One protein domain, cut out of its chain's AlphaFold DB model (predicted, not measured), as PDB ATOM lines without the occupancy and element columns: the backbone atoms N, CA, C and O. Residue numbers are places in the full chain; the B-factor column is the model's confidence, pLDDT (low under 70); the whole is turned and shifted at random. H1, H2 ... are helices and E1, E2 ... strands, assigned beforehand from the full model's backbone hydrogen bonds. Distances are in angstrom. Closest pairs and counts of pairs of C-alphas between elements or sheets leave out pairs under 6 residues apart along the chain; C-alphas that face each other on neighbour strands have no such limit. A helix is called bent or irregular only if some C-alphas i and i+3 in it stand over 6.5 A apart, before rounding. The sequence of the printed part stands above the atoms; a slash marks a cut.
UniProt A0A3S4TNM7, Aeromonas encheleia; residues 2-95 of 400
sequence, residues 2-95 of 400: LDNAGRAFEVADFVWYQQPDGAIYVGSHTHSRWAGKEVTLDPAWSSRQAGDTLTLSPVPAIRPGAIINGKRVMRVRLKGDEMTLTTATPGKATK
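Overview. This is residues 2 to 95 of the 400 residues of a protein of Aeromonas encheleia (UniProt A0A3S4TNM7). Two small lobes lie one after the other along the longest axis: a two-stranded hairpin, E1 and E2, with the short helix H1 near one end of it, and a twisted three-stranded sheet, E3, E5 and E4, with a long loop of residues 57 to 70 passing over one face and the short helix H2 at its rim. The long link of residues 29 to 42 leads from the first lobe to H2. The printed part has 94 residues, with two named helices and five named strands in the order H1 E1 E2 H2 E3 E4 E5; both sheets are antiparallel, and the larger runs E3, E5, E4. The class is mixed, helices and strands, with under half of the residues in named elements. The whole is compact, with a radius of gyration of the C-alphas of 13.5 A and spans of 41 by 29 by 23 A.

Arrangement. H1, residues 2 to 8, comes closest to E1, residues 14 to 18, at the C-alphas of Gly 6 and Phe 14, 5.0 A apart. H1 is irregular, but only just: C-alphas 3 and 6 are 6.6 A apart. E1 and E2, residues 24 to 28, form an antiparallel hairpin at 162 degrees, with N 15 and O 27 within hydrogen-bond range at 2.8 A. H2, residues 43 to 46, only grazes the larger sheet with its residues 45 to 46; its closest C-alphas to E3, residues 53 to 56, are those of Trp 45 and Leu 56, 6.4 A apart. E3 is antiparallel to E5, residues 82 to 88, at 148 degrees, with N 83 and O 56 at 2.8 A. E5, the inner strand, forms a hairpin with E4, residues 71 to 79, at 155 degrees, with N 72 and O 88 at 2.7 A. E4 bends by 64 degrees at residue 74, and residues 67 to 68 pair antiparallel with its residues 71 to 72. The sheet is strongly twisted, only just, with C-alphas up to 4.3 A off its best plane. E1 and E4 are apart, as are E2 and E5. In H1, 1 of 3 O i to N i+4 pairs and 3 of 4 O i to N i+3 pairs are within range; H2 is too short for an i+4 pair.

Along the chain. H1 begins at C-alpha 2 (219.182, 191.824, 128.142) and is 9.9 A long. E1 measures 14.1 A, E2 12.9 A, H2 5.1 A and E3 10.2 A. E4 measures 21.9 A from C-alpha 71 (228.344, 200.216, 145.432), and E5 19.7 A, ending at C-alpha 88 (229.820, 199.393, 140.473).

Size, cuts and confidence. The C-alphas farthest apart, those of Ala 8 and Ala 44, are 41.9 A apart. The printed part has no cut. The links E2 to H2 and E3 to E4 are long. The mean pLDDT of the printed part is 81.5; residues 3, 43, 45 to 47 and 91 to 94 are under 70.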
ATOM      1  N   LEU A   2     219.942 191.315 126.987       70.50
ATOM      2  CA  LEU A   2     219.182 191.824 128.142       70.50
ATOM      3  C   LEU A   2     219.638 193.208 128.624       70.50
ATOM      4  O   LEU A   2     218.782 194.034 128.889       70.50
ATOM      5  N   ASP A   3     220.940 193.512 128.631       68.06
ATOM      6  CA  ASP A   3     221.454 194.834 129.050       68.06
ATOM      7  C   ASP A   3     220.890 196.021 128.246       68.06
ATOM      8  O   ASP A   3     220.852 197.141 128.743       68.06
ATOM      9  N   ASN A   4     220.417 195.777 127.018       74.56
ATOM     10  CA  ASN A   4     219.823 196.806 126.162       74.56
ATOM     11  C   ASN A   4     218.293 196.869 126.277       74.56
ATOM     12  O   ASN A   4     217.693 197.812 125.767       74.56
ATOM     13  N   ALA A   5     217.651 195.898 126.936       80.81
ATOM     14  CA  ALA A   5     216.195 195.870 127.074       80.81
ATOM     15  C   ALA A   5     215.691 197.067 127.890       80.81
ATOM     16  O   ALA A   5     214.666 197.644 127.553       80.81
ATOM     17  N   GLY A   6     216.456 197.511 128.893       80.81
ATOM     18  CA  GLY A   6     216.142 198.731 129.638       80.81
ATOM     19  C   GLY A   6     216.017 199.968 128.756       80.81
ATOM     20  O   GLY A   6     215.073 200.728 128.921       80.81
ATOM     21  N   ARG A   7     216.920 200.128 127.779       79.00
ATOM     22  CA  ARG A   7     216.867 201.228 126.804       79.00
ATOM     23  C   ARG A   7     215.672 201.088 125.863       79.00
ATOM     24  O   ARG A   7     214.984 202.064 125.620       79.00
ATOM     25  N   ALA A   8     215.396 199.875 125.379       80.56
ATOM     26  CA  ALA A   8     214.291 199.613 124.451       80.56
ATOM     27  C   ALA A   8     212.894 199.852 125.053       80.56
ATOM     28  O   ALA A   8     211.957 200.135 124.314       80.56
ATOM     29  N   PHE A   9     212.753 199.713 126.374       84.69
ATOM     30  CA  PHE A   9     211.488 199.891 127.097       84.69
ATOM     31  C   PHE A   9     211.499 201.099 128.043       84.69
ATOM     32  O   PHE A   9     210.633 201.188 128.910       84.69
ATOM     33  N   GLU A  10     212.498 201.982 127.926       82.50
ATOM     34  CA  GLU A  10     212.647 203.197 128.747       82.50
ATOM     35  C   GLU A  10     212.575 202.938 130.271       82.50
ATOM     36  O   GLU A  10     212.075 203.739 131.060       82.50
ATOM     37  N   VAL A  11     213.094 201.790 130.720       84.00
ATOM     38  CA  VAL A  11     213.082 201.404 132.136       84.00
ATOM     39  C   VAL A  11     214.251 202.065 132.861       84.00
ATOM     40  O   VAL A  11     215.411 201.687 132.681       84.00
ATOM     41  N   ALA A  12     213.942 203.022 133.735       82.31
ATOM     42  CA  ALA A  12     214.932 203.696 134.571       82.31
ATOM     43  C   ALA A  12     215.699 202.705 135.469       82.31
ATOM     44  O   ALA A  12     215.100 201.820 136.083       82.31
ATOM     45  N   ASP A  13     217.021 202.875 135.568       82.12
ATOM     46  CA  ASP A  13     217.925 202.026 136.363       82.12
ATOM     47  C   ASP A  13     217.676 200.517 136.162       82.12
ATOM     48  O   ASP A  13     217.446 199.750 137.102       82.12
ATOM     49  N   PHE A  14     217.645 200.112 134.892       85.75
ATOM     50  CA  PHE A  14     217.368 198.743 134.485       85.75
ATOM     51  C   PHE A  14     218.405 197.752 135.026       85.75
ATOM     52  O   PHE A  14     219.616 197.915 134.860       85.75
ATOM     53  N   VAL A  15     217.912 196.670 135.624       85.88
ATOM     54  CA  VAL A  15     218.710 195.557 136.129       85.88
ATOM     55  C   VAL A  15     218.096 194.228 135.728       85.88
ATOM     56  O   VAL A  15     216.877 194.069 135.639       85.88
ATOM     57  N   TRP A  16     218.963 193.236 135.560       86.50
ATOM     58  CA  TRP A  16     218.546 191.849 135.468       86.50
ATOM     59  C   TRP A  16     219.483 190.953 136.270       86.50
ATOM     60  O   TRP A  16     220.693 191.176 136.320       86.50
ATOM     61  N   TYR A  17     218.918 189.960 136.948       84.56
ATOM     62  CA  TYR A  17     219.682 188.966 137.698       84.56
ATOM     63  C   TYR A  17     218.817 187.750 138.024       84.56
ATOM     64  O   TYR A  17     217.594 187.843 138.139       84.56
ATOM     65  N   GLN A  18     219.469 186.605 138.218       82.44
ATOM     66  CA  GLN A  18     218.802 185.390 138.669       82.44
ATOM     67  C   GLN A  18     218.435 185.496 140.158       82.44
ATOM     68  O   GLN A  18     219.242 185.907 140.997       82.44
ATOM     69  N   GLN A  19     217.202 185.136 140.482       80.44
ATOM     70  CA  GLN A  19     216.658 185.043 141.826       80.44
ATOM     71  C   GLN A  19     216.910 183.641 142.427       80.44
ATOM     72  O   GLN A  19     217.210 182.696 141.696       80.44
ATOM     73  N   PRO A  20     216.829 183.476 143.764       74.81
ATOM     74  CA  PRO A  20     217.105 182.195 144.429       74.81
ATOM     75  C   PRO A  20     216.175 181.039 144.039       74.81
ATOM     76  O   PRO A  20     216.555 179.888 144.207       74.81
ATOM     77  N   ASP A  21     214.978 181.342 143.544       81.00
ATOM     78  CA  ASP A  21     213.993 180.385 143.026       81.00
ATOM     79  C   ASP A  21     214.266 179.968 141.568       81.00
ATOM     80  O   ASP A  21     213.521 179.182 140.989       81.00
ATOM     81  N   GLY A  22     215.344 180.485 140.968       79.94
ATOM     82  CA  GLY A  22     215.738 180.215 139.590       79.94
ATOM     83  C   GLY A  22     215.122 181.163 138.561       79.94
ATOM     84  O   GLY A  22     215.589 181.161 137.420       79.94
ATOM     85  N   ALA A  23     214.154 182.008 138.940       86.31
ATOM     86  CA  ALA A  23     213.572 183.010 138.049       86.31
ATOM     87  C   ALA A  23     214.583 184.122 137.720       86.31
ATOM     88  O   ALA A  23     215.518 184.374 138.475       86.31
ATOM     89  N   ILE A  24     214.406 184.825 136.601       86.50
ATOM     90  CA  ILE A  24     215.225 185.997 136.257       86.50
ATOM     91  C   ILE A  24     214.374 187.244 136.474       86.50
ATOM     92  O   ILE A  24     213.334 187.409 135.844       86.50
ATOM     93  N   TYR A  25     214.823 188.127 137.363       87.56
ATOM     94  CA  TYR A  25     214.249 189.463 137.474       87.56
ATOM     95  C   TYR A  25     214.715 190.307 136.296       87.56
ATOM     96  O   TYR A  25     215.907 190.296 135.990       87.56
ATOM     97  N   VAL A  26     213.802 191.049 135.678       88.00
ATOM     98  CA  VAL A  26     214.089 191.996 134.600       88.00
ATOM     99  C   VAL A  26     213.221 193.227 134.842       88.00
ATOM    100  O   VAL A  26     211.998 193.128 134.794       88.00
ATOM    101  N   GLY A  27     213.824 194.371 135.160       87.44
ATOM    102  CA  GLY A  27     213.066 195.575 135.506       87.44
ATOM    103  C   GLY A  27     213.919 196.656 136.159       87.44
ATOM    104  O   GLY A  27     215.144 196.573 136.160       87.44
ATOM    105  N   SER A  28     213.276 197.681 136.716       88.62
ATOM    106  CA  SER A  28     213.973 198.759 137.429       88.62
ATOM    107  C   SER A  28     214.521 198.284 138.777       88.62
ATOM    108  O   SER A  28     213.860 197.525 139.488       88.62
ATOM    109  N   HIS A  29     215.701 198.761 139.187       88.00
ATOM    110  CA  HIS A  29     216.267 198.446 140.506       88.00
ATOM    111  C   HIS A  29     215.331 198.816 141.660       88.00
ATOM    112  O   HIS A  29     215.257 198.070 142.636       88.00
ATOM    113  N   THR A  30     214.574 199.908 141.537       88.56
ATOM    114  CA  THR A  30     213.628 200.376 142.564       88.56
ATOM    115  C   THR A  30     212.490 199.388 142.820       88.56
ATOM    116  O   THR A  30     211.977 199.311 143.931       88.56
ATOM    117  N   HIS A  31     212.126 198.590 141.816       88.12
ATOM    118  CA  HIS A  31     211.104 197.544 141.910       88.12
ATOM    119  C   HIS A  31     211.707 196.164 142.201       88.12
ATOM    120  O   HIS A  31     211.022 195.140 142.156       88.12
ATOM    121  N   SER A  32     213.009 196.122 142.456       87.81
ATOM    122  CA  SER A  32     213.763 194.901 142.661       87.81
ATOM    123  C   SER A  32     213.767 194.505 144.140       87.81
ATOM    124  O   SER A  32     213.628 195.338 145.036       87.81
ATOM    125  N   ARG A  33     214.001 193.220 144.440       84.88
ATOM    126  CA  ARG A  33     214.060 192.714 145.832       84.88
ATOM    127  C   ARG A  33     215.125 193.388 146.713       84.88
ATOM    128  O   ARG A  33     215.087 193.188 147.933       84.88
ATOM    129  N   TRP A  34     216.088 194.079 146.095       85.38
ATOM    130  CA  TRP A  34     217.240 194.727 146.726       85.38
ATOM    131  C   TRP A  34     217.050 196.231 146.942       85.38
ATOM    132  O   TRP A  34     217.888 196.846 147.601       85.38
ATOM    133  N   ALA A  35     215.969 196.820 146.422       84.25
ATOM    134  CA  ALA A  35     215.628 198.211 146.690       84.25
ATOM    135  C   ALA A  35     215.519 198.446 148.207       84.25
ATOM    136  O   ALA A  35     214.851 197.690 148.913       84.25
ATOM    137  N   GLY A  36     216.226 199.461 148.715       80.75
ATOM    138  CA  GLY A  36     216.220 199.832 150.136       80.75
ATOM    139  C   GLY A  36     216.892 198.840 151.098       80.75
ATOM    140  O   GLY A  36     216.780 199.016 152.307       80.75
ATOM    141  N   LYS A  37     217.583 197.800 150.605       83.88
ATOM    142  CA  LYS A  37     218.275 196.788 151.432       83.88
ATOM    143  C   LYS A  37     219.788 196.884 151.279       83.88
ATOM    144  O   LYS A  37     220.438 195.959 150.789       83.88
ATOM    145  N   GLU A  38     220.332 198.033 151.650       83.69
ATOM    146  CA  GLU A  38     221.772 198.268 151.613       83.69
ATOM    147  C   GLU A  38     222.476 197.495 152.730       83.69
ATOM    148  O   GLU A  38     221.983 197.400 153.853       83.69
ATOM    149  N   VAL A  39     223.634 196.926 152.414       82.38
ATOM    150  CA  VAL A  39     224.449 196.169 153.362       82.38
ATOM    151  C   VAL A  39     225.735 196.941 153.616       82.38
ATOM    152  O   VAL A  39     226.518 197.190 152.701       82.38
ATOM    153  N   THR A  40     225.984 197.299 154.868       79.88
ATOM    154  CA  THR A  40     227.271 197.861 155.277       79.88
ATOM    155  C   THR A  40     228.178 196.723 155.726       79.88
ATOM    156  O   THR A  40     227.822 195.965 156.627       79.88
ATOM    157  N   LEU A  41     229.333 196.571 155.080       78.19
ATOM    158  CA  LEU A  41     230.347 195.604 155.499       78.19
ATOM    159  C   LEU A  41     231.338 196.264 156.453       78.19
ATOM    160  O   LEU A  41     231.789 197.382 156.205       78.19
ATOM    161  N   ASP A  42     231.706 195.530 157.501       75.50
ATOM    162  CA  ASP A  42     232.782 195.914 158.409       75.50
ATOM    163  C   ASP A  42     234.115 196.006 157.631       75.50
ATOM    164  O   ASP A  42     234.440 195.079 156.875       75.50
ATOM    165  N   PRO A  43     234.908 197.081 157.805       68.56
ATOM    166  CA  PRO A  43     236.225 197.232 157.188       68.56
ATOM    167  C   PRO A  43     237.173 196.032 157.363       68.56
ATOM    168  O   PRO A  43     238.004 195.771 156.487       68.56
ATOM    169  N   ALA A  44     237.041 195.259 158.448       70.06
ATOM    170  CA  ALA A  44     237.821 194.041 158.680       70.06
ATOM    171  C   ALA A  44     237.573 192.954 157.611       70.06
ATOM    172  O   ALA A  44     238.464 192.157 157.307       70.06
ATOM    173  N   TRP A  45     236.389 192.957 156.992       67.44
ATOM    174  CA  TRP A  45     235.963 192.003 155.962       67.44
ATOM    175  C   TRP A  45     236.301 192.480 154.540       67.44
ATOM    176  O   TRP A  45     236.130 191.726 153.582       67.44
ATOM    177  N   SER A  46     236.812 193.709 154.390       64.12
ATOM    178  CA  SER A  46     237.177 194.315 153.102       64.12
ATOM    179  C   SER A  46     238.681 194.390 152.822       64.12
ATOM    180  O   SER A  46     239.103 195.048 151.875       64.12
ATOM    181  N   SER A  47     239.505 193.697 153.612       61.59
ATOM    182  CA  SER A  47     240.974 193.750 153.523       61.59
ATOM    183  C   SER A  47     241.559 193.281 152.181       61.59
ATOM    184  O   SER A  47     242.678 193.654 151.839       61.59
ATOM    185  N   ARG A  48     240.804 192.508 151.387       72.62
ATOM    186  CA  ARG A  48     241.180 192.057 150.032       72.62
ATOM    187  C   ARG A  48     240.360 192.756 148.945       72.62
ATOM    188  O   ARG A  48     239.729 192.109 148.106       72.62
ATOM    189  N   GLN A  49     240.344 194.084 148.975       75.38
ATOM    190  CA  GLN A  49     239.723 194.903 147.939       75.38
ATOM    191  C   GLN A  49     240.769 195.405 146.934       75.38
ATOM    192  O   GLN A  49     241.755 196.034 147.303       75.38
ATOM    193  N   ALA A  50     240.522 195.169 145.645       74.81
ATOM    194  CA  ALA A  50     241.319 195.693 144.540       74.81
ATOM    195  C   ALA A  50     240.397 196.430 143.559       74.81
ATOM    196  O   ALA A  50     239.676 195.822 142.760       74.81
ATOM    197  N   GLY A  51     240.390 197.762 143.649       76.38
ATOM    198  CA  GLY A  51     239.510 198.624 142.860       76.38
ATOM    199  C   GLY A  51     238.027 198.331 143.113       76.38
ATOM    200  O   GLY A  51     237.520 198.508 144.223       76.38
ATOM    201  N   ASP A  52     237.334 197.889 142.065       80.00
ATOM    202  CA  ASP A  52     235.906 197.543 142.083       80.00
ATOM    203  C   ASP A  52     235.640 196.070 142.428       80.00
ATOM    204  O   ASP A  52     234.488 195.632 142.460       80.00
ATOM    205  N   THR A  53     236.694 195.298 142.702       82.94
ATOM    206  CA  THR A  53     236.595 193.892 143.094       82.94
ATOM    207  C   THR A  53     236.859 193.728 144.586       82.94
ATOM    208  O   THR A  53     237.842 194.253 145.106       82.94
ATOM    209  N   LEU A  54     235.994 192.981 145.267       85.94
ATOM    210  CA  LEU A  54     236.081 192.677 146.692       85.94
ATOM    211  C   LEU A  54     236.014 191.159 146.887       85.94
ATOM    212  O   LEU A  54     235.045 190.540 146.451       85.94
ATOM    213  N   THR A  55     237.012 190.563 147.541       84.62
ATOM    214  CA  THR A  55     237.006 189.130 147.874       84.62
ATOM    215  C   THR A  55     236.808 188.928 149.374       84.62
ATOM    216  O   THR A  55     237.554 189.490 150.172       84.62
ATOM    217  N   LEU A  56     235.824 188.111 149.748       86.75
ATOM    218  CA  LEU A  56     235.472 187.780 151.132       86.75
ATOM    219  C   LEU A  56     234.998 186.322 151.250       86.75
ATOM    220  O   LEU A  56     234.826 185.632 150.245       86.75
ATOM    221  N   SER A  57     234.751 185.851 152.472       84.19
ATOM    222  CA  SER A  57     234.080 184.564 152.697       84.19
ATOM    223  C   SER A  57     232.636 184.587 152.156       84.19
ATOM    224  O   SER A  57     231.996 185.639 152.183       84.19
ATOM    225  N   PRO A  58     232.085 183.464 151.665       85.19
ATOM    226  CA  PRO A  58     230.745 183.417 151.094       85.19
ATOM    227  C   PRO A  58     229.649 183.904 152.045       85.19
ATOM    228  O   PRO A  58     229.400 183.308 153.088       85.19
ATOM    229  N   VAL A  59     228.930 184.955 151.639       83.75
ATOM    230  CA  VAL A  59     227.757 185.471 152.360       83.75
ATOM    231  C   VAL A  59     226.494 185.165 151.549       83.75
ATOM    232  O   VAL A  59     226.290 185.752 150.481       83.75
ATOM    233  N   PRO A  60     225.598 184.277 152.020       77.56
ATOM    234  CA  PRO A  60     224.396 183.891 151.276       77.56
ATOM    235  C   PRO A  60     223.468 185.060 150.909       77.56
ATOM    236  O   PRO A  60     222.792 185.000 149.885       77.56
ATOM    237  N   ALA A  61     223.463 186.129 151.708       78.06
ATOM    238  CA  ALA A  61     222.634 187.308 151.477       78.06
ATOM    239  C   ALA A  61     223.129 188.206 150.325       78.06
ATOM    240  O   ALA A  61     222.345 188.994 149.802       78.06
ATOM    241  N   ILE A  62     224.395 188.084 149.902       84.56
ATOM    242  CA  ILE A  62     224.970 188.928 148.849       84.56
ATOM    243  C   ILE A  62     224.762 188.273 147.480       84.56
ATOM    244  O   ILE A  62     225.249 187.174 147.199       84.56
ATOM    245  N   ARG A  63     224.026 188.959 146.607       84.56
ATOM    246  CA  ARG A  63     223.728 188.541 145.230       84.56
ATOM    247  C   ARG A  63     223.815 189.745 144.285       84.56
ATOM    248  O   ARG A  63     223.808 190.881 144.767       84.56
ATOM    249  N   PRO A  64     223.884 189.525 142.958       86.31
ATOM    250  CA  PRO A  64     223.790 190.618 141.997       86.31
ATOM    251  C   PRO A  64     222.538 191.477 142.247       86.31
ATOM    252  O   PRO A  64     221.461 190.944 142.519       86.31
ATOM    253  N   GLY A  65     222.705 192.800 142.208       82.94
ATOM    254  CA  GLY A  65     221.670 193.794 142.518       82.94
ATOM    255  C   GLY A  65     221.704 194.360 143.947       82.94
ATOM    256  O   GLY A  65     221.199 195.465 144.156       82.94
ATOM    257  N   ALA A  66     222.336 193.676 144.909       86.88
ATOM    258  CA  ALA A  66     222.533 194.208 146.262       86.88
ATOM    259  C   ALA A  66     223.472 195.427 146.254       86.88
ATOM    260  O   ALA A  66     224.421 195.472 145.470       86.88
ATOM    261  N   ILE A  67     223.234 196.404 147.130       87.69
ATOM    262  CA  ILE A  67     224.118 197.564 147.319       87.69
ATOM    263  C   ILE A  67     224.940 197.339 148.585       87.69
ATOM    264  O   ILE A  67     224.382 197.076 149.648       87.69
ATOM    265  N   ILE A  68     226.261 197.427 148.459       86.06
ATOM    266  CA  ILE A  68     227.219 197.225 149.541       86.06
ATOM    267  C   ILE A  68     228.130 198.438 149.637       86.06
ATOM    268  O   ILE A  68     228.794 198.776 148.657       86.06
ATOM    269  N   ASN A  69     228.183 199.080 150.806       83.25
ATOM    270  CA  ASN A  69     228.993 200.287 151.033       83.25
ATOM    271  C   ASN A  69     228.797 201.343 149.916       83.25
ATOM    272  O   ASN A  69     229.760 201.910 149.400       83.25
ATOM    273  N   GLY A  70     227.548 201.539 149.470       81.44
ATOM    274  CA  GLY A  70     227.189 202.466 148.389       81.44
ATOM    275  C   GLY A  70     227.526 202.006 146.959       81.44
ATOM    276  O   GLY A  70     227.258 202.739 146.008       81.44
ATOM    277  N   LYS A  71     228.085 200.802 146.759       85.31
ATOM    278  CA  LYS A  71     228.344 200.216 145.432       85.31
ATOM    279  C   LYS A  71     227.434 199.015 145.156       85.31
ATOM    280  O   LYS A  71     227.315 198.104 145.968       85.31
ATOM    281  N   ARG A  72     226.824 198.963 143.975       87.44
ATOM    282  CA  ARG A  72     226.001 197.842 143.504       87.44
ATOM    283  C   ARG A  72     226.858 196.640 143.137       87.44
ATOM    284  O   ARG A  72     227.813 196.768 142.382       87.44
ATOM    285  N   VAL A  73     226.483 195.457 143.600       87.62
ATOM    286  CA  VAL A  73     227.076 194.189 143.171       87.62
ATOM    287  C   VAL A  73     226.581 193.861 141.766       87.62
ATOM    288  O   VAL A  73     225.401 193.586 141.561       87.62
ATOM    289  N   MET A  74     227.497 193.858 140.802       84.50
ATOM    290  CA  MET A  74     227.222 193.527 139.400       84.50
ATOM    291  C   MET A  74     227.452 192.048 139.110       84.50
ATOM    292  O   MET A  74     226.780 191.458 138.270       84.50
ATOM    293  N   ARG A  75     228.412 191.427 139.803       84.25
ATOM    294  CA  ARG A  75     228.752 190.018 139.604       84.25
ATOM    295  C   ARG A  75     229.239 189.389 140.894       84.25
ATOM    296  O   ARG A  75     230.017 189.996 141.623       84.25
ATOM    297  N   VAL A  76     228.832 188.147 141.119       87.06
ATOM    298  CA  VAL A  76     229.329 187.290 142.198       87.06
ATOM    299  C   VAL A  76     230.004 186.081 141.557       87.06
ATOM    300  O   VAL A  76     229.415 185.439 140.691       87.06
ATOM    301  N   ARG A  77     231.242 185.781 141.948       87.06
ATOM    302  CA  ARG A  77     231.947 184.542 141.595       87.06
ATOM    303  C   ARG A  77     232.305 183.801 142.873       87.06
ATOM    304  O   ARG A  77     232.860 184.400 143.784       87.06
ATOM    305  N   LEU A  78     232.002 182.511 142.914       86.44
ATOM    306  CA  LEU A  78     232.403 181.614 143.992       86.44
ATOM    307  C   LEU A  78     233.488 180.678 143.463       86.44
ATOM    308  O   LEU A  78     233.322 180.096 142.390       86.44
ATOM    309  N   LYS A  79     234.595 180.551 144.192       87.94
ATOM    310  CA  LYS A  79     235.667 179.600 143.885       87.94
ATOM    311  C   LYS A  79     236.195 179.017 145.193       87.94
ATOM    312  O   LYS A  79     236.871 179.716 145.940       87.94
ATOM    313  N   GLY A  80     235.891 177.743 145.453       86.31
ATOM    314  CA  GLY A  80     236.161 177.128 146.756       86.31
ATOM    315  C   GLY A  80     235.434 177.887 147.868       86.31
ATOM    316  O   GLY A  80     234.248 178.183 147.729       86.31
ATOM    317  N   ASP A  81     236.177 178.274 148.903       86.25
ATOM    318  CA  ASP A  81     235.658 178.984 150.081       86.25
ATOM    319  C   ASP A  81     235.763 180.515 149.962       86.25
ATOM    320  O   ASP A  81     235.684 181.230 150.961       86.25
ATOM    321  N   GLU A  82     235.950 181.039 148.745       86.69
ATOM    322  CA  GLU A  82     236.045 182.476 148.481       86.69
ATOM    323  C   GLU A  82     234.917 182.971 147.564       86.69
ATOM    324  O   GLU A  82     234.575 182.363 146.543       86.69
ATOM    325  N   MET A  83     234.360 184.128 147.926       87.69
ATOM    326  CA  MET A  83     233.392 184.900 147.158       87.69
ATOM    327  C   MET A  83     234.045 186.188 146.659       87.69
ATOM    328  O   MET A  83     234.401 187.065 147.441       87.69
ATOM    329  N   THR A  84     234.145 186.332 145.342       88.69
ATOM    330  CA  THR A  84     234.605 187.551 144.680       88.69
ATOM    331  C   THR A  84     233.416 188.329 144.126       88.69
ATOM    332  O   THR A  84     232.695 187.858 143.241       88.69
ATOM    333  N   LEU A  85     233.230 189.544 144.625       87.31
ATOM    334  CA  LEU A  85     232.227 190.503 144.185       87.31
ATOM    335  C   LEU A  85     232.859 191.503 143.219       87.31
ATOM    336  O   LEU A  85     233.884 192.101 143.526       87.31
ATOM    337  N   THR A  86     232.232 191.725 142.068       87.25
ATOM    338  CA  THR A  86     232.508 192.888 141.216       87.25
ATOM    339  C   THR A  86     231.417 193.919 141.474       87.25
ATOM    340  O   THR A  86     230.236 193.615 141.297       87.25
ATOM    341  N   THR A  87     231.804 195.115 141.904       85.88
ATOM    342  CA  THR A  87     230.899 196.194 142.311       85.88
ATOM    343  C   THR A  87     230.969 197.385 141.353       85.88
ATOM    344  O   THR A  87     231.963 197.573 140.663       85.88
ATOM    345  N   ALA A  88     229.913 198.185 141.283       83.56
ATOM    346  CA  ALA A  88     229.820 199.393 140.473       83.56
ATOM    347  C   ALA A  88     229.117 200.485 141.270       83.56
ATOM    348  O   ALA A  88     228.155 200.208 141.980       83.56
ATOM    349  N   THR A  89     229.558 201.735 141.160       82.31
ATOM    350  CA  THR A  89     228.788 202.846 141.733       82.31
ATOM    351  C   THR A  89     227.483 202.998 140.939       82.31
ATOM    352  O   THR A  89     227.558 203.147 139.717       82.31
ATOM    353  N   PRO A  90     226.300 202.954 141.584       70.81
ATOM    354  CA  PRO A  90     225.028 203.196 140.906       70.81
ATOM    355  C   PRO A  90     225.070 204.511 140.118       70.81
ATOM    356  O   PRO A  90     225.599 205.509 140.603       70.81
ATOM    357  N   GLY A  91     224.576 204.503 138.879       66.31
ATOM    358  CA  GLY A  91     224.605 205.674 137.992       66.31
ATOM    359  C   GLY A  91     225.957 205.978 137.331       66.31
ATOM    360  O   GLY A  91     226.010 206.816 136.435       66.31
ATOM    361  N   LYS A  92     227.049 205.286 137.692       68.75
ATOM    362  CA  LYS A  92     228.348 205.417 137.016       68.75
ATOM    363  C   LYS A  92     228.647 204.166 136.200       68.75
ATOM    364  O   LYS A  92     228.759 203.068 136.739       68.75
ATOM    365  N   ALA A  93     228.844 204.333 134.896       65.38
ATOM    366  CA  ALA A  93     229.210 203.225 134.023       65.38
ATOM    367  C   ALA A  93     230.565 202.618 134.446       65.38
ATOM    368  O   ALA A  93     231.617 203.253 134.336       65.38
ATOM    369  N   THR A  94     230.562 201.368 134.912       66.81
ATOM    370  CA  THR A  94     231.796 200.608 135.148       66.81
ATOM    371  C   THR A  94     232.362 200.105 133.830       66.81
ATOM    372  O   THR A  94     231.861 199.150 133.239       66.81
ATOM    373  N   LYS A  95     233.435 200.751 133.371       73.25
ATOM    374  CA  LYS A  95     234.175 200.363 132.165       73.25
ATOM    375  C   LYS A  95     235.159 199.238 132.496       73.25
ATOM    376  O   LYS A  95     235.989 199.416 133.395       73.25
TER     377      LYS A  95